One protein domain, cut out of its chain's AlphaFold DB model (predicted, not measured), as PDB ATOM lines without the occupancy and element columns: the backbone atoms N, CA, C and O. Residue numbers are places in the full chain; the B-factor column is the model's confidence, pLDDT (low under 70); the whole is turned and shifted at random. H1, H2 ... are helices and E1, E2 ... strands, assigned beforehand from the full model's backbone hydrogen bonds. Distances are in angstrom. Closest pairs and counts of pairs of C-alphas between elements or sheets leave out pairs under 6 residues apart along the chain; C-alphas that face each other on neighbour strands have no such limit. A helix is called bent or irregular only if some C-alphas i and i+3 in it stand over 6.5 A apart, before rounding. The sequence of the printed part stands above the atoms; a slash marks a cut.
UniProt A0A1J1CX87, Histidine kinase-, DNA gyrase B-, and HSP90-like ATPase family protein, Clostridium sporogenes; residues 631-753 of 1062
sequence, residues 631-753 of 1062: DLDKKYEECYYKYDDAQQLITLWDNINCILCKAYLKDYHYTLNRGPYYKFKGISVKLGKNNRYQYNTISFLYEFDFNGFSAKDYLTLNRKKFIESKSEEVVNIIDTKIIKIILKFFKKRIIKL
ATOM      1  N   ASP A 631     100.945 116.592 168.429       66.50
ATOM      2  CA  ASP A 631     100.100 117.547 169.146       66.50
ATOM      3  C   ASP A 631      99.502 116.861 170.380       66.50
ATOM      4  O   ASP A 631      98.426 116.278 170.305       66.50
ATOM      5  N   LEU A 632     100.248 116.805 171.484       73.00
ATOM      6  CA  LEU A 632      99.795 116.138 172.707       73.00
ATOM      7  C   LEU A 632      98.996 117.112 173.565       73.00
ATOM      8  O   LEU A 632      99.535 118.103 174.050       73.00
ATOM      9  N   ASP A 633      97.724 116.800 173.781       69.56
ATOM     10  CA  ASP A 633      96.757 117.683 174.433       69.56
ATOM     11  C   ASP A 633      96.322 117.185 175.820       69.56
ATOM     12  O   ASP A 633      95.744 117.938 176.604       69.56
ATOM     13  N   LYS A 634      96.604 115.919 176.157       72.94
ATOM     14  CA  LYS A 634      96.152 115.291 177.408       72.94
ATOM     15  C   LYS A 634      97.322 114.849 178.268       72.94
ATOM     16  O   LYS A 634      98.253 114.205 177.792       72.94
ATOM     17  N   LYS A 635      97.242 115.155 179.565       77.94
ATOM     18  CA  LYS A 635      98.209 114.719 180.577       77.94
ATOM     19  C   LYS A 635      97.657 113.536 181.369       77.94
ATOM     20  O   LYS A 635      96.514 113.571 181.826       77.94
ATOM     21  N   TYR A 636      98.474 112.508 181.551       73.50
ATOM     22  CA  TYR A 636      98.195 111.385 182.440       73.50
ATOM     23  C   TYR A 636      99.464 111.015 183.198       73.50
ATOM     24  O   TYR A 636     100.458 110.631 182.584       73.50
ATOM     25  N   GLU A 637      99.428 111.133 184.528       77.25
ATOM     26  CA  GLU A 637     100.623 111.015 185.374       77.25
ATOM     27  C   GLU A 637     101.733 111.967 184.853       77.25
ATOM     28  O   GLU A 637     101.485 113.162 184.668       77.25
ATOM     29  N   GLU A 638     102.931 111.454 184.575       77.44
ATOM     30  CA  GLU A 638     104.083 112.220 184.064       77.44
ATOM     31  C   GLU A 638     104.206 112.204 182.530       77.44
ATOM     32  O   GLU A 638     105.222 112.625 181.969       77.44
ATOM     33  N   CYS A 639     103.169 111.725 181.837       83.56
ATOM     34  CA  CYS A 639     103.154 111.562 180.389       83.56
ATOM     35  C   CYS A 639     102.123 112.476 179.720       83.56
ATOM     36  O   CYS A 639     101.033 112.716 180.247       83.56
ATOM     37  N   TYR A 640     102.447 112.933 178.514       85.31
ATOM     38  CA  TYR A 640     101.491 113.557 177.603       85.31
ATOM     39  C   TYR A 640     101.106 112.559 176.518       85.31
ATOM     40  O   TYR A 640     101.955 111.797 176.067       85.31
ATOM     41  N   TYR A 641      99.847 112.525 176.098       86.81
ATOM     42  CA  TYR A 641      99.402 111.581 175.078       86.81
ATOM     43  C   TYR A 641      98.294 112.162 174.192       86.81
ATOM     44  O   TYR A 641      97.563 113.062 174.598       86.81
ATOM     45  N   LYS A 642      98.165 111.601 172.988       87.00
ATOM     46  CA  LYS A 642      97.055 111.804 172.055       87.00
ATOM     47  C   LYS A 642      96.661 110.461 171.469       87.00
ATOM     48  O   LYS A 642      97.512 109.616 171.198       87.00
ATOM     49  N   TYR A 643      95.365 110.269 171.289       84.69
ATOM     50  CA  TYR A 643      94.814 109.071 170.682       84.69
ATOM     51  C   TYR A 643      94.039 109.450 169.421       84.69
ATOM     52  O   TYR A 643      93.188 110.340 169.475       84.69
ATOM     53  N   ASP A 644      94.366 108.794 168.312       82.06
ATOM     54  CA  ASP A 644      93.718 108.947 167.013       82.06
ATOM     55  C   ASP A 644      92.785 107.751 166.773       82.06
ATOM     56  O   ASP A 644      93.236 106.619 166.582       82.06
ATOM     57  N   ASP A 645      91.477 108.013 166.805       75.12
ATOM     58  CA  ASP A 645      90.426 107.017 166.584       75.12
ATOM     59  C   ASP A 645      90.432 106.443 165.154       75.12
ATOM     60  O   ASP A 645      90.091 105.277 164.965       75.12
ATOM     61  N   ALA A 646      90.824 107.222 164.141       74.38
ATOM     62  CA  ALA A 646      90.802 106.775 162.746       74.38
ATOM     63  C   ALA A 646      91.974 105.837 162.430       74.38
ATOM     64  O   ALA A 646      91.829 104.898 161.652       74.38
ATOM     65  N   GLN A 647      93.131 106.090 163.046       71.31
ATOM     66  CA  GLN A 647      94.339 105.275 162.875       71.31
ATOM     67  C   GLN A 647      94.517 104.212 163.963       71.31
ATOM     68  O   GLN A 647      95.471 103.441 163.900       71.31
ATOM     69  N   GLN A 648      93.641 104.188 164.975       76.81
ATOM     70  CA  GLN A 648      93.752 103.291 166.129       76.81
ATOM     71  C   GLN A 648      95.146 103.361 166.789       76.81
ATOM     72  O   GLN A 648      95.742 102.351 167.174       76.81
ATOM     73  N   LEU A 649      95.665 104.587 166.913       84.06
ATOM     74  CA  LEU A 649      97.033 104.899 167.321       84.06
ATOM     75  C   LEU A 649      97.029 105.745 168.593       84.06
ATOM     76  O   LEU A 649      96.428 106.818 168.637       84.06
ATOM     77  N   ILE A 650      97.774 105.313 169.611       86.81
ATOM     78  CA  ILE A 650      98.146 106.170 170.740       86.81
ATOM     79  C   ILE A 650      99.585 106.663 170.576       86.81
ATOM     80  O   ILE A 650     100.514 105.875 170.413       86.81
ATOM     81  N   THR A 651      99.770 107.980 170.632       89.06
ATOM     82  CA  THR A 651     101.087 108.618 170.723       89.06
ATOM     83  C   THR A 651     101.269 109.154 172.132       89.06
ATOM     84  O   THR A 651     100.409 109.879 172.626       89.06
ATOM     85  N   LEU A 652     102.373 108.803 172.784       90.94
ATOM     86  CA  LEU A 652     102.670 109.135 174.172       90.94
ATOM     87  C   LEU A 652     104.101 109.661 174.305       90.94
ATOM     88  O   LEU A 652     105.023 109.127 173.698       90.94
ATOM     89  N   TRP A 653     104.291 110.678 175.135       90.06
ATOM     90  CA  TRP A 653     105.584 111.216 175.535       90.06
ATOM     91  C   TRP A 653     105.778 111.115 177.047       90.06
ATOM     92  O   TRP A 653     104.983 111.661 177.811       90.06
ATOM     93  N   ASP A 654     106.856 110.458 177.473       90.06
ATOM     94  CA  ASP A 654     107.309 110.428 178.866       90.06
ATOM     95  C   ASP A 654     108.233 111.620 179.159       90.06
ATOM     96  O   ASP A 654     109.350 111.662 178.644       90.06
ATOM     97  N   ASN A 655     107.828 112.547 180.034       84.00
ATOM     98  CA  ASN A 655     108.660 113.708 180.375       84.00
ATOM     99  C   ASN A 655     109.920 113.357 181.180       84.00
ATOM    100  O   ASN A 655     110.917 114.070 181.074       84.00
ATOM    101  N   ILE A 656     109.914 112.271 181.961       86.31
ATOM    102  CA  ILE A 656     111.029 111.929 182.864       86.31
ATOM    103  C   ILE A 656     112.214 111.369 182.072       86.31
ATOM    104  O   ILE A 656     113.356 111.822 182.222       86.31
ATOM    105  N   ASN A 657     111.938 110.374 181.228       89.38
ATOM    106  CA  ASN A 657     112.959 109.705 180.422       89.38
ATOM    107  C   ASN A 657     113.065 110.282 179.001       89.38
ATOM    108  O   ASN A 657     113.945 109.879 178.242       89.38
ATOM    109  N   CYS A 658     112.187 111.227 178.640       90.69
ATOM    110  CA  CYS A 658     112.054 111.792 177.296       90.69
ATOM    111  C   CYS A 658     111.952 110.681 176.239       90.69
ATOM    112  O   CYS A 658     112.812 110.560 175.363       90.69
ATOM    113  N   ILE A 659     110.941 109.820 176.367       91.44
ATOM    114  CA  ILE A 659     110.674 108.720 175.429       91.44
ATOM    115  C   ILE A 659     109.385 109.033 174.682       91.44
ATOM    116  O   ILE A 659     108.347 109.234 175.311       91.44
ATOM    117  N   LEU A 660     109.447 109.032 173.351       90.94
ATOM    118  CA  LEU A 660     108.255 109.016 172.511       90.94
ATOM    119  C   LEU A 660     107.864 107.563 172.237       90.94
ATOM    120  O   LEU A 660     108.700 106.768 171.819       90.94
ATOM    121  N   CYS A 661     106.597 107.229 172.432       91.50
ATOM    122  CA  CYS A 661     106.014 105.940 172.101       91.50
ATOM    123  C   CYS A 661     104.832 106.138 171.150       91.50
ATOM    124  O   CYS A 661     103.970 106.981 171.393       91.50
ATOM    125  N   LYS A 662     104.781 105.347 170.082       88.44
ATOM    126  CA  LYS A 662     103.611 105.180 169.220       88.44
ATOM    127  C   LYS A 662     103.165 103.727 169.298       88.44
ATOM    128  O   LYS A 662     103.962 102.841 168.997       88.44
ATOM    129  N   ALA A 663     101.926 103.488 169.704       87.75
ATOM    130  CA  ALA A 663     101.337 102.156 169.814       87.75
ATOM    131  C   ALA A 663     100.136 102.027 168.873       87.75
ATOM    132  O   ALA A 663      99.134 102.726 169.037       87.75
ATOM    133  N   TYR A 664     100.258 101.125 167.903       81.75
ATOM    134  CA  TYR A 664      99.264 100.831 166.871       81.75
ATOM    135  C   TYR A 664      98.517  99.544 167.228       81.75
ATOM    136  O   TYR A 664      99.168  98.539 167.515       81.75
ATOM    137  N   LEU A 665      97.184  99.543 167.200       76.00
ATOM    138  CA  LEU A 665      96.387  98.320 167.392       76.00
ATOM    139  C   LEU A 665      96.511  97.388 166.172       76.00
ATOM    140  O   LEU A 665      96.347  97.825 165.033       76.00
ATOM    141  N   LYS A 666      96.811  96.102 166.404       64.25
ATOM    142  CA  LYS A 666      97.188  95.153 165.336       64.25
ATOM    143  C   LYS A 666      96.057  94.733 164.388       64.25
ATOM    144  O   LYS A 666      96.342  94.548 163.209       64.25
ATOM    145  N   ASP A 667      94.808  94.636 164.846       56.31
ATOM    146  CA  ASP A 667      93.666  94.187 164.015       56.31
ATOM    147  C   ASP A 667      93.419  95.063 162.773       56.31
ATOM    148  O   ASP A 667      92.824  94.618 161.796       56.31
ATOM    149  N   TYR A 668      93.918  96.301 162.777       41.72
ATOM    150  CA  TYR A 668      93.807  97.238 161.657       41.72
ATOM    151  C   TYR A 668      94.949  97.103 160.626       41.72
ATOM    152  O   TYR A 668      94.887  97.666 159.534       41.72
ATOM    153  N   HIS A 669      96.002  96.345 160.949       40.84
ATOM    154  CA  HIS A 669      97.207  96.180 160.136       40.84
ATOM    155  C   HIS A 669      97.528  94.690 159.940       40.84
ATOM    156  O   HIS A 669      98.520  94.178 160.455       40.84
ATOM    157  N   TYR A 670      96.707  94.005 159.141       37.88
ATOM    158  CA  TYR A 670      96.813  92.579 158.781       37.88
ATOM    159  C   TYR A 670      98.134  92.135 158.096       37.88
ATOM    160  O   TYR A 670      98.230  91.001 157.640       37.88
ATOM    161  N   THR A 671      99.167  92.980 157.988       36.69
ATOM    162  CA  THR A 671     100.312  92.751 157.079       36.69
ATOM    163  C   THR A 671     101.709  92.827 157.701       36.69
ATOM    164  O   THR A 671     102.693  92.806 156.962       36.69
ATOM    165  N   LEU A 672     101.878  92.908 159.026       37.53
ATOM    166  CA  LEU A 672     103.221  93.079 159.605       37.53
ATOM    167  C   LEU A 672     103.502  92.136 160.784       37.53
ATOM    168  O   LEU A 672     103.387  92.519 161.944       37.53
ATOM    169  N   ASN A 673     104.026  90.946 160.471       42.75
ATOM    170  CA  ASN A 673     104.804  90.092 161.384       42.75
ATOM    171  C   ASN A 673     106.137  90.765 161.781       42.75
ATOM    172  O   ASN A 673     107.229  90.271 161.493       42.75
ATOM    173  N   ARG A 674     106.091  91.956 162.389       51.59
ATOM    174  CA  ARG A 674     107.289  92.709 162.783       51.59
ATOM    175  C   ARG A 674     107.242  93.070 164.254       51.59
ATOM    176  O   ARG A 674     106.236  93.549 164.760       51.59
ATOM    177  N   GLY A 675     108.361  92.825 164.932       60.09
ATOM    178  CA  GLY A 675     108.569  93.263 166.306       60.09
ATOM    179  C   GLY A 675     108.615  94.795 166.440       60.09
ATOM    180  O   GLY A 675     108.577  95.512 165.437       60.09
ATOM    181  N   PRO A 676     108.729  95.300 167.677       73.81
ATOM    182  CA  PRO A 676     108.810  96.729 167.969       73.81
ATOM    183  C   PRO A 676     109.978  97.421 167.249       73.81
ATOM    184  O   PRO A 676     111.068  96.859 167.103       73.81
ATOM    185  N   TYR A 677     109.756  98.670 166.839       79.69
ATOM    186  CA  TYR A 677     110.769  99.529 166.229       79.69
ATOM    187  C   TYR A 677     111.409 100.443 167.269       79.69
ATOM    188  O   TYR A 677     110.718 101.068 168.072       79.69
ATOM    189  N   TYR A 678     112.733 100.573 167.208       85.69
ATOM    190  CA  TYR A 678     113.498 101.404 168.132       85.69
ATOM    191  C   TYR A 678     114.250 102.493 167.382       85.69
ATOM    192  O   TYR A 678     114.923 102.239 166.379       85.69
ATOM    193  N   LYS A 679     114.155 103.713 167.895       87.75
ATOM    194  CA  LYS A 679     114.848 104.897 167.401       87.75
ATOM    195  C   LYS A 679     115.579 105.573 168.553       87.75
ATOM    196  O   LYS A 679     115.159 105.500 169.703       87.75
ATOM    197  N   PHE A 680     116.701 106.202 168.249       88.38
ATOM    198  CA  PHE A 680     117.465 107.008 169.187       88.38
ATOM    199  C   PHE A 680     117.616 108.409 168.602       88.38
ATOM    200  O   PHE A 680     118.381 108.617 167.654       88.38
ATOM    201  N   LYS A 681     116.856 109.364 169.146       86.75
ATOM    202  CA  LYS A 681     116.750 110.747 168.648       86.75
ATOM    203  C   LYS A 681     116.413 110.801 167.155       86.75
ATOM    204  O   LYS A 681     117.049 111.531 166.390       86.75
ATOM    205  N   GLY A 682     115.448 109.978 166.748       81.75
ATOM    206  CA  GLY A 682     114.940 109.886 165.380       81.75
ATOM    207  C   GLY A 682     115.695 108.932 164.449       81.75
ATOM    208  O   GLY A 682     115.291 108.785 163.299       81.75
ATOM    209  N   ILE A 683     116.762 108.266 164.908       83.75
ATOM    210  CA  ILE A 683     117.601 107.384 164.073       83.75
ATOM    211  C   ILE A 683     117.410 105.921 164.462       83.75
ATOM    212  O   ILE A 683     117.452 105.588 165.641       83.75
ATOM    213  N   SER A 684     117.230 105.043 163.472       83.06
ATOM    214  CA  SER A 684     116.935 103.622 163.692       83.06
ATOM    215  C   SER A 684     118.064 102.890 164.424       83.06
ATOM    216  O   SER A 684     119.237 102.979 164.046       83.06
ATOM    217  N   VAL A 685     117.698 102.136 165.460       85.06
ATOM    218  CA  VAL A 685     118.597 101.314 166.281       85.06
ATOM    219  C   VAL A 685     117.950  99.964 166.588       85.06
ATOM    220  O   VAL A 685     116.746  99.776 166.448       85.06
ATOM    221  N   LYS A 686     118.749  98.981 167.000       82.44
ATOM    222  CA  LYS A 686     118.265  97.666 167.447       82.44
ATOM    223  C   LYS A 686     118.567  97.476 168.932       82.44
ATOM    224  O   LYS A 686     119.599  97.937 169.415       82.44
ATOM    225  N   LEU A 687     117.721  96.746 169.648       77.12
ATOM    226  CA  LEU A 687     118.095  96.214 170.962       77.12
ATOM    227  C   LEU A 687     119.086  95.040 170.816       77.12
ATOM    228  O   LEU A 687     119.248  94.480 169.722       77.12
ATOM    229  N   GLY A 688     119.780  94.696 171.906       65.56
ATOM    230  CA  GLY A 688     120.723  93.571 171.985       65.56
ATOM    231  C   GLY A 688     120.132  92.211 171.563       65.56
ATOM    232  O   GLY A 688     118.923  92.056 171.389       65.56
ATOM    233  N   LYS A 689     120.997  91.204 171.342       55.47
ATOM    234  CA  LYS A 689     120.627  89.914 170.716       55.47
ATOM    235  C   LYS A 689     119.545  89.129 171.478       55.47
ATOM    236  O   LYS A 689     118.788  88.431 170.804       55.47
ATOM    237  N   ASN A 690     119.428  89.300 172.795       49.59
ATOM    238  CA  ASN A 690     118.501  88.545 173.647       49.59
ATOM    239  C   ASN A 690     117.091  89.158 173.772       49.59
ATOM    240  O   ASN A 690     116.190  88.498 174.280       49.59
ATOM    241  N   ASN A 691     116.849  90.369 173.246       50.12
ATOM    242  CA  ASN A 691     115.630  91.136 173.561       50.12
ATOM    243  C   ASN A 691     114.609  91.219 172.417       50.12
ATOM    244  O   ASN A 691     113.841  92.173 172.311       50.12
ATOM    245  N   ARG A 692     114.617  90.248 171.496       47.28
ATOM    246  CA  ARG A 692     113.922  90.400 170.205       47.28
ATOM    247  C   ARG A 692     112.386  90.374 170.273       47.28
ATOM    248  O   ARG A 692     111.798  90.884 169.327       47.28
ATOM    249  N   TYR A 693     111.759  89.890 171.353       53.38
ATOM    250  CA  TYR A 693     110.290  89.861 171.520       53.38
ATOM    251  C   TYR A 693     109.858  89.907 173.003       53.38
ATOM    252  O   TYR A 693     109.272  88.958 173.505       53.38
ATOM    253  N   GLN A 694     110.212  90.974 173.730       54.06
ATOM    254  CA  GLN A 694     110.189  90.975 175.205       54.06
ATOM    255  C   GLN A 694     109.009  91.658 175.902       54.06
ATOM    256  O   GLN A 694     108.905  91.541 177.117       54.06
ATOM    257  N   TYR A 695     108.134  92.363 175.187       62.62
ATOM    258  CA  TYR A 695     107.043  93.067 175.862       62.62
ATOM    259  C   TYR A 695     105.902  92.121 176.199       62.62
ATOM    260  O   TYR A 695     105.497  91.301 175.374       62.62
ATOM    261  N   ASN A 696     105.332  92.290 177.390       58.22
ATOM    262  CA  ASN A 696     104.203  91.499 177.879       58.22
ATOM    263  C   ASN A 696     102.876  91.886 177.196       58.22
ATOM    264  O   ASN A 696     101.843  91.954 177.864       58.22
ATOM    265  N   THR A 697     102.888  92.207 175.898       65.50
ATOM    266  CA  THR A 697     101.693  92.636 175.164       65.50
ATOM    267  C   THR A 697     101.618  92.073 173.750       65.50
ATOM    268  O   THR A 697     102.604  92.134 173.015       65.50
ATOM    269  N   ILE A 698     100.431  91.628 173.340       64.44
ATOM    270  CA  ILE A 698     100.145  91.075 172.011       64.44
ATOM    271  C   ILE A 698      99.354  92.014 171.112       64.44
ATOM    272  O   ILE A 698      99.462  91.889 169.892       64.44
ATOM    273  N   SER A 699      98.615  92.965 171.684       71.12
ATOM    274  CA  SER A 699      97.601  93.744 170.955       71.12
ATOM    275  C   SER A 699      98.164  94.918 170.156       71.12
ATOM    276  O   SER A 699      97.462  95.498 169.327       71.12
ATOM    277  N   PHE A 700      99.427  95.280 170.404       76.75
ATOM    278  CA  PHE A 700     100.042  96.491 169.872       76.75
ATOM    279  C   PHE A 700     101.318  96.212 169.078       76.75
ATOM    280  O   PHE A 700     102.130  95.357 169.436       76.75
ATOM    281  N   LEU A 701     101.521  96.998 168.023       77.44
ATOM    282  CA  LEU A 701     102.826  97.243 167.419       77.44
ATOM    283  C   LEU A 701     103.374  98.560 167.975       77.44
ATOM    284  O   LEU A 701     102.694  99.584 167.912       77.44
ATOM    285  N   TYR A 702     104.601  98.545 168.496       83.69
ATOM    286  CA  TYR A 702     105.218  99.730 169.093       83.69
ATOM    287  C   TYR A 702     106.335 100.316 168.234       83.69
ATOM    288  O   TYR A 702     107.160  99.595 167.671       83.69
ATOM    289  N   GLU A 703     106.417 101.642 168.233       86.81
ATOM    290  CA  GLU A 703     107.601 102.407 167.861       86.81
ATOM    291  C   GLU A 703     108.035 103.262 169.060       86.81
ATOM    292  O   GLU A 703     107.250 104.058 169.577       86.81
ATOM    293  N   PHE A 704     109.287 103.110 169.491       89.25
ATOM    294  CA  PHE A 704     109.889 103.889 170.574       89.25
ATOM    295  C   PHE A 704     111.014 104.774 170.045       89.25
ATOM    296  O   PHE A 704     111.864 104.298 169.295       89.25
ATOM    297  N   ASP A 705     111.065 106.036 170.476       90.25
ATOM    298  CA  ASP A 705     112.184 106.944 170.219       90.25
ATOM    299  C   ASP A 705     112.761 107.530 171.516       90.25
ATOM    300  O   ASP A 705     112.118 108.305 172.234       90.25
ATOM    301  N   PHE A 706     114.004 107.151 171.807       91.50
ATOM    302  CA  PHE A 706     114.717 107.470 173.040       91.50
ATOM    303  C   PHE A 706     115.437 108.814 172.916       91.50
ATOM    304  O   PHE A 706     116.512 108.909 172.317       91.50
ATOM    305  N   ASN A 707     114.859 109.865 173.505       89.88
ATOM    306  CA  ASN A 707     115.388 111.224 173.409       89.88
ATOM    307  C   ASN A 707     116.181 111.674 174.645       89.88
ATOM    308  O   ASN A 707     117.070 112.514 174.515       89.88
ATOM    309  N   GLY A 708     115.933 111.092 175.822       89.56
ATOM    310  CA  GLY A 708     116.581 111.511 177.075       89.56
ATOM    311  C   GLY A 708     117.905 110.826 177.415       89.56
ATOM    312  O   GLY A 708     118.548 111.210 178.389       89.56
ATOM    313  N   PHE A 709     118.316 109.832 176.628       89.75
ATOM    314  CA  PHE A 709     119.449 108.961 176.939       89.75
ATOM    315  C   PHE A 709     120.771 109.459 176.332       89.75
ATOM    316  O   PHE A 709     120.797 110.173 175.320       89.75
ATOM    317  N   SER A 710     121.883 109.056 176.957       87.12
ATOM    318  CA  SER A 710     123.254 109.311 176.494       87.12
ATOM    319  C   SER A 710     123.669 108.267 175.458       87.12
ATOM    320  O   SER A 710     123.648 107.067 175.723       87.12
ATOM    321  N   ALA A 711     124.078 108.706 174.267       86.06
ATOM    322  CA  ALA A 711     124.521 107.782 173.222       86.06
ATOM    323  C   ALA A 711     125.785 107.010 173.635       86.06
ATOM    324  O   ALA A 711     125.945 105.856 173.251       86.06
ATOM    325  N   LYS A 712     126.669 107.635 174.422       83.50
ATOM    326  CA  LYS A 712     127.922 107.031 174.885       83.50
ATOM    327  C   LYS A 712     127.679 105.851 175.823       83.50
ATOM    328  O   LYS A 712     128.384 104.852 175.733       83.50
ATOM    329  N   ASP A 713     126.685 105.988 176.695       85.94
ATOM    330  CA  ASP A 713     126.429 105.018 177.759       85.94
ATOM    331  C   ASP A 713     125.475 103.910 177.312       85.94
ATOM    332  O   ASP A 713     125.523 102.816 177.863       85.94
ATOM    333  N   TYR A 714     124.620 104.178 176.314       89.38
ATOM    334  CA  TYR A 714     123.565 103.254 175.888       89.38
ATOM    335  C   TYR A 714     123.799 102.610 174.524       89.38
ATOM    336  O   TYR A 714     123.239 101.543 174.289       89.38
ATOM    337  N   LEU A 715     124.588 103.201 173.617       88.94
ATOM    338  CA  LEU A 715     124.771 102.673 172.261       88.94
ATOM    339  C   LEU A 715     126.161 102.076 172.041       88.94
ATOM    340  O   LEU A 715     127.159 102.509 172.609       88.94
ATOM    341  N   THR A 716     126.238 101.100 171.140       86.75
ATOM    342  CA  THR A 716     127.508 100.591 170.612       86.75
ATOM    343  C   THR A 716     128.259 101.679 169.837       86.75
ATOM    344  O   THR A 716     127.655 102.626 169.333       86.75
ATOM    345  N   LEU A 717     129.576 101.516 169.650       81.69
ATOM    346  CA  LEU A 717     130.434 102.478 168.926       81.69
ATOM    347  C   LEU A 717     129.888 102.884 167.545       81.69
ATOM    348  O   LEU A 717     130.005 104.037 167.140       81.69
ATOM    349  N   ASN A 718     129.260 101.945 166.834       78.75
ATOM    350  CA  ASN A 718     128.659 102.173 165.518       78.75
ATOM    351  C   ASN A 718     127.213 102.690 165.556       78.75
ATOM    352  O   ASN A 718     126.578 102.794 164.504       78.75
ATOM    353  N   ARG A 719     126.676 102.962 166.750       81.88
ATOM    354  CA  ARG A 719     125.356 103.550 167.017       81.88
ATOM    355  C   ARG A 719     124.174 102.805 166.391       81.88
ATOM    356  O   ARG A 719     123.121 103.396 166.201       81.88
ATOM    357  N   LYS A 720     124.335 101.525 166.031       83.19
ATOM    358  CA  LYS A 720     123.252 100.700 165.458       83.19
ATOM    359  C   LYS A 720     122.521  99.871 166.497       83.19
ATOM    360  O   LYS A 720     121.437  99.368 166.205       83.19
ATOM    361  N   LYS A 721     123.126  99.654 167.665       87.06
ATOM    362  CA  LYS A 721     122.584  98.779 168.701       87.06
ATOM    363  C   LYS A 721     122.716  99.421 170.067       87.06
ATOM    364  O   LYS A 721     123.678 100.148 170.308       87.06
ATOM    365  N   PHE A 722     121.781  99.114 170.951       86.94
ATOM    366  CA  PHE A 722     121.995  99.320 172.374       86.94
ATOM    367  C   PHE A 722     123.080  98.370 172.893       86.94
ATOM    368  O   PHE A 722     123.235  97.252 172.389       86.94
ATOM    369  N   ILE A 723     123.832  98.820 173.894       87.50
ATOM    370  CA  ILE A 723     124.715  97.960 174.683       87.50
ATOM    371  C   ILE A 723     123.840  96.933 175.411       87.50
ATOM    372  O   ILE A 723     122.733  97.245 175.855       87.50
ATOM    373  N   GLU A 724     124.314  95.693 175.497       81.69
ATOM    374  CA  GLU A 724     123.520  94.564 175.994       81.69
ATOM    375  C   GLU A 724     123.031  94.788 177.430       81.69
ATOM    376  O   GLU A 724     121.825  94.780 177.656       81.69
ATOM    377  N   SER A 725     123.927  95.164 178.349       80.75
ATOM    378  CA  SER A 725     123.580  95.480 179.746       80.75
ATOM    379  C   SER A 725     122.583  96.634 179.899       80.75
ATOM    380  O   SER A 725     121.829  96.683 180.864       80.75
ATOM    381  N   LYS A 726     122.547  97.571 178.944       85.56
ATOM    382  CA  LYS A 726     121.606  98.701 178.943       85.56
ATOM    383  C   LYS A 726     120.277  98.392 178.267       85.56
ATOM    384  O   LYS A 726     119.307  99.114 178.480       85.56
ATOM    385  N   SER A 727     120.214  97.330 177.466       84.19
ATOM    386  CA  SER A 727     118.983  96.932 176.782       84.19
ATOM    387  C   SER A 727     117.920  96.465 177.782       84.19
ATOM    388  O   SER A 727     116.749  96.782 177.600       84.19
ATOM    389  N   GLU A 728     118.319  95.771 178.852       80.44
ATOM    390  CA  GLU A 728     117.419  95.329 179.929       80.44
ATOM    391  C   GLU A 728     116.823  96.507 180.706       80.44
ATOM    392  O   GLU A 728     115.617  96.560 180.931       80.44
ATOM    393  N   GLU A 729     117.652  97.498 181.047       85.12
ATOM    394  CA  GLU A 729     117.225  98.724 181.732       85.12
ATOM    395  C   GLU A 729     116.129  99.460 180.937       85.12
ATOM    396  O   GLU A 729     115.091  99.836 181.481       85.12
ATOM    397  N   VAL A 730     116.333  99.611 179.623       86.00
ATOM    398  CA  VAL A 730     115.381 100.269 178.717       86.00
ATOM    399  C   VAL A 730     114.067  99.496 178.614       86.00
ATOM    400  O   VAL A 730     112.995 100.103 178.653       86.00
ATOM    401  N   VAL A 731     114.132  98.167 178.494       82.69
ATOM    402  CA  VAL A 731     112.939  97.308 178.434       82.69
ATOM    403  C   VAL A 731     112.135  97.418 179.729       82.69
ATOM    404  O   VAL A 731     110.931  97.655 179.667       82.69
ATOM    405  N   ASN A 732     112.800  97.401 180.887       83.50
ATOM    406  CA  ASN A 732     112.141  97.586 182.179       83.50
ATOM    407  C   ASN A 732     111.398  98.927 182.279       83.50
ATOM    408  O   ASN A 732     110.270  98.964 182.770       83.50
ATOM    409  N   ILE A 733     111.990 100.030 181.803       86.50
ATOM    410  CA  ILE A 733     111.320 101.345 181.779       86.50
ATOM    411  C   ILE A 733     110.050 101.293 180.918       86.50
ATOM    412  O   ILE A 733     109.016 101.852 181.289       86.50
ATOM    413  N   ILE A 734     110.113 100.620 179.770       87.25
ATOM    414  CA  ILE A 734     108.978 100.499 178.852       87.25
ATOM    415  C   ILE A 734     107.851  99.675 179.483       87.25
ATOM    416  O   ILE A 734     106.720 100.163 179.541       87.25
ATOM    417  N   ASP A 735     108.160  98.481 179.990       81.31
ATOM    418  CA  ASP A 735     107.172  97.561 180.564       81.31
ATOM    419  C   ASP A 735     106.512  98.144 181.810       81.31
ATOM    420  O   ASP A 735     105.288  98.197 181.909       81.31
ATOM    421  N   THR A 736     107.310  98.632 182.763       81.81
ATOM    422  CA  THR A 736     106.794  99.059 184.074       81.81
ATOM    423  C   THR A 736     106.036 100.381 184.029       81.81
ATOM    424  O   THR A 736     105.205 100.633 184.906       81.81
ATOM    425  N   LYS A 737     106.282 101.218 183.012       86.19
ATOM    426  CA  LYS A 737     105.723 102.572 182.930       86.19
ATOM    427  C   LYS A 737     104.910 102.806 181.664       86.19
ATOM    428  O   LYS A 737     103.703 103.020 181.755       86.19
ATOM    429  N   ILE A 738     105.546 102.792 180.493       88.38
ATOM    430  CA  ILE A 738     104.907 103.233 179.241       88.38
ATOM    431  C   ILE A 738     103.750 102.306 178.865       88.38
ATOM    432  O   ILE A 738     102.627 102.773 178.667       88.38
ATOM    433  N   ILE A 739     104.005 100.997 178.831       87.50
ATOM    434  CA  ILE A 739     102.992  99.991 178.500       87.50
ATOM    435  C   ILE A 739     101.867 100.006 179.536       87.50
ATOM    436  O   ILE A 739     100.694 100.068 179.160       87.50
ATOM    437  N   LYS A 740     102.191 100.052 180.838       87.00
ATOM    438  CA  LYS A 740     101.162 100.135 181.886       87.00
ATOM    439  C   LYS A 740     100.254 101.356 181.724       87.00
ATOM    440  O   LYS A 740      99.042 101.232 181.896       87.00
ATOM    441  N   ILE A 741     100.795 102.525 181.372       86.94
ATOM    442  CA  ILE A 741      99.991 103.735 181.134       86.94
ATOM    443  C   ILE A 741      99.055 103.553 179.932       86.94
ATOM    444  O   ILE A 741      97.869 103.877 180.033       86.94
ATOM    445  N   ILE A 742      99.552 102.993 178.826       87.44
ATOM    446  CA  ILE A 742      98.744 102.716 177.629       87.44
ATOM    447  C   ILE A 742      97.596 101.750 177.962       87.44
ATOM    448  O   ILE A 742      96.438 102.027 177.648       87.44
ATOM    449  N   LEU A 743      97.880 100.657 178.671       86.81
ATOM    450  CA  LEU A 743      96.860  99.681 179.060       86.81
ATOM    451  C   LEU A 743      95.830 100.270 180.037       86.81
ATOM    452  O   LEU A 743      94.630 100.057 179.861       86.81
ATOM    453  N   LYS A 744      96.257 101.083 181.018       85.75
ATOM    454  CA  LYS A 744      95.343 101.833 181.906       85.75
ATOM    455  C   LYS A 744      94.422 102.772 181.116       85.75
ATOM    456  O   LYS A 744      93.247 102.912 181.466       85.75
ATOM    457  N   PHE A 745      94.932 103.418 180.064       82.50
ATOM    458  CA  PHE A 745      94.128 104.260 179.175       82.50
ATOM    459  C   PHE A 745      93.046 103.441 178.457       82.50
ATOM    460  O   PHE A 745      91.867 103.800 178.536       82.50
ATOM    461  N   PHE A 746      93.411 102.319 177.826       79.31
ATOM    462  CA  PHE A 746      92.447 101.463 177.126       79.31
ATOM    463  C   PHE A 746      91.425 100.828 178.074       79.31
ATOM    464  O   PHE A 746      90.238 100.838 177.754       79.31
ATOM    465  N   LYS A 747      91.834 100.409 179.280       80.94
ATOM    466  CA  LYS A 747      90.919  99.929 180.333       80.94
ATOM    467  C   LYS A 747      89.821 100.955 180.631       80.94
ATOM    468  O   LYS A 747      88.636 100.633 180.602       80.94
ATOM    469  N   LYS A 748      90.189 102.225 180.854       78.00
ATOM    470  CA  LYS A 748      89.218 103.313 181.104       78.00
ATOM    471  C   LYS A 748      88.335 103.604 179.890       78.00
ATOM    472  O   LYS A 748      87.165 103.945 180.056       78.00
ATOM    473  N   ARG A 749      88.896 103.520 178.680       73.81
ATOM    474  CA  ARG A 749      88.191 103.820 177.428       73.81
ATOM    475  C   ARG A 749      87.131 102.766 177.101       73.81
ATOM    476  O   ARG A 749      86.005 103.152 176.801       73.81
ATOM    477  N   ILE A 750      87.471 101.482 177.234       71.06
ATOM    478  CA  ILE A 750      86.561 100.346 177.016       71.06
ATOM    479  C   ILE A 750      85.337 100.440 177.940       71.06
ATOM    480  O   ILE A 750      84.216 100.244 177.488       71.06
ATOM    481  N   ILE A 751      85.528 100.852 179.199       66.75
ATOM    482  CA  ILE A 751      84.430 101.047 180.161       66.75
ATOM    483  C   ILE A 751      83.518 102.237 179.794       66.75
ATOM    484  O   ILE A 751      82.318 102.193 180.050       66.75
ATOM    485  N   LYS A 752      84.070 103.336 179.251       60.94
ATOM    486  CA  LYS A 752      83.340 104.610 179.067       60.94
ATOM    487  C   LYS A 752      82.610 104.759 177.732       60.94
ATOM    488  O   LYS A 752      81.707 105.588 177.645       60.94
ATOM    489  N   LEU A 753      83.019 104.054 176.679       53.09
ATOM    490  CA  LEU A 753      82.502 104.277 175.328       53.09
ATOM    491  C   LEU A 753      81.683 103.082 174.841       53.09
ATOM    492  O   LEU A 753      82.227 102.151 174.257       53.09
TER     493      LEU A 753
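What this domain is: This is residues 631 to 753 of the 1062 residues of the protein "Histidine kinase-, DNA gyrase B-, and HSP90-like ATPase family protein" of Clostridium sporogenes (UniProt A0A1J1CX87). One twisted sheet of seven strands curls round the second arm of a long, nearly straight helix, H2, which passes over one face and whose end sticks out with residues 747 to 753. The small helix H1 lies off the sheet near the first arm, H2a. The 123 printed residues hold E1 to E7, then H1 and H2, a mixed class of helices and strands. The mixed sheet runs E1, E2, E3, E4, E7, E5, E6; the whole is compact, with a radius of gyration of the C-alphas of 14.6 A and spans of 48 by 32 by 23 A.

Where its parts are: E1 is residues 634 to 636, with C-alpha 634 at (96.152, 115.291, 177.408). E2 is residues 639 to 644, 16.6 A long, and E3 residues 649 to 654, 16.4 A. E4 is residues 659 to 665, 19.4 A. E5 is residues 677 to 680, E6 residues 683 to 685, and E7 residues 700 to 706, 18.6 A. H1 is residues 711 to 714. H2, residues 724 to 752, was assigned as one helix by its hydrogen bonds but is bent: C-alphas 736 and 739 are 6.8 A apart. Its arms are H2a, residues 724 to 736, 19.1 A, and H2b, residues 739 to 752, 20.2 A, ending at C-alpha 752 (83.340, 104.610, 179.067).

How they stand to each other: E1, E2, E3 and E4 form a meander, each strand the antiparallel neighbour of the one before. N 641 and O 634 are 2.9 A apart, N 651 and O 642 2.8 A, and N 661 and O 652 2.8 A. E4 and E7 are antiparallel, with N 662 and O 703 2.8 A apart. E7 and E5 are parallel, at 10 degrees, with N 679 and O 704 2.7 A apart. E5 and E6 are a hairpin, with N 680 and O 683 2.8 A apart. E1 and E6 are the edge strands. H2b is on one face of the sheet, making two layers; the closest C-alphas of E3 and H2b, Ile 650 and Ile 742, are 7.7 A apart. H2a only grazes the sheet, with residues 730 to 734. The arms stand at a shallow tilt of 19 degrees. H1 is not on the sheet; H1 and H2a are close but not clearly touching, their closest C-alphas, Tyr 714 and Lys 726, 5.8 A apart. Every O i to N i+4 pair is within hydrogen-bond range in H2b, 7 of 9 in H2a, and H1 is too short for one.

The domain as a whole: The C-alphas farthest apart, Leu 717 and Leu 753, are 48.4 A apart. The printed part has no cut. The links E4 to E5 and E6 to E7 are long. Mean pLDDT of the printed part is 77.5, with residues 666 to 675, 688 to 698 and 751 to 753 among those under 70.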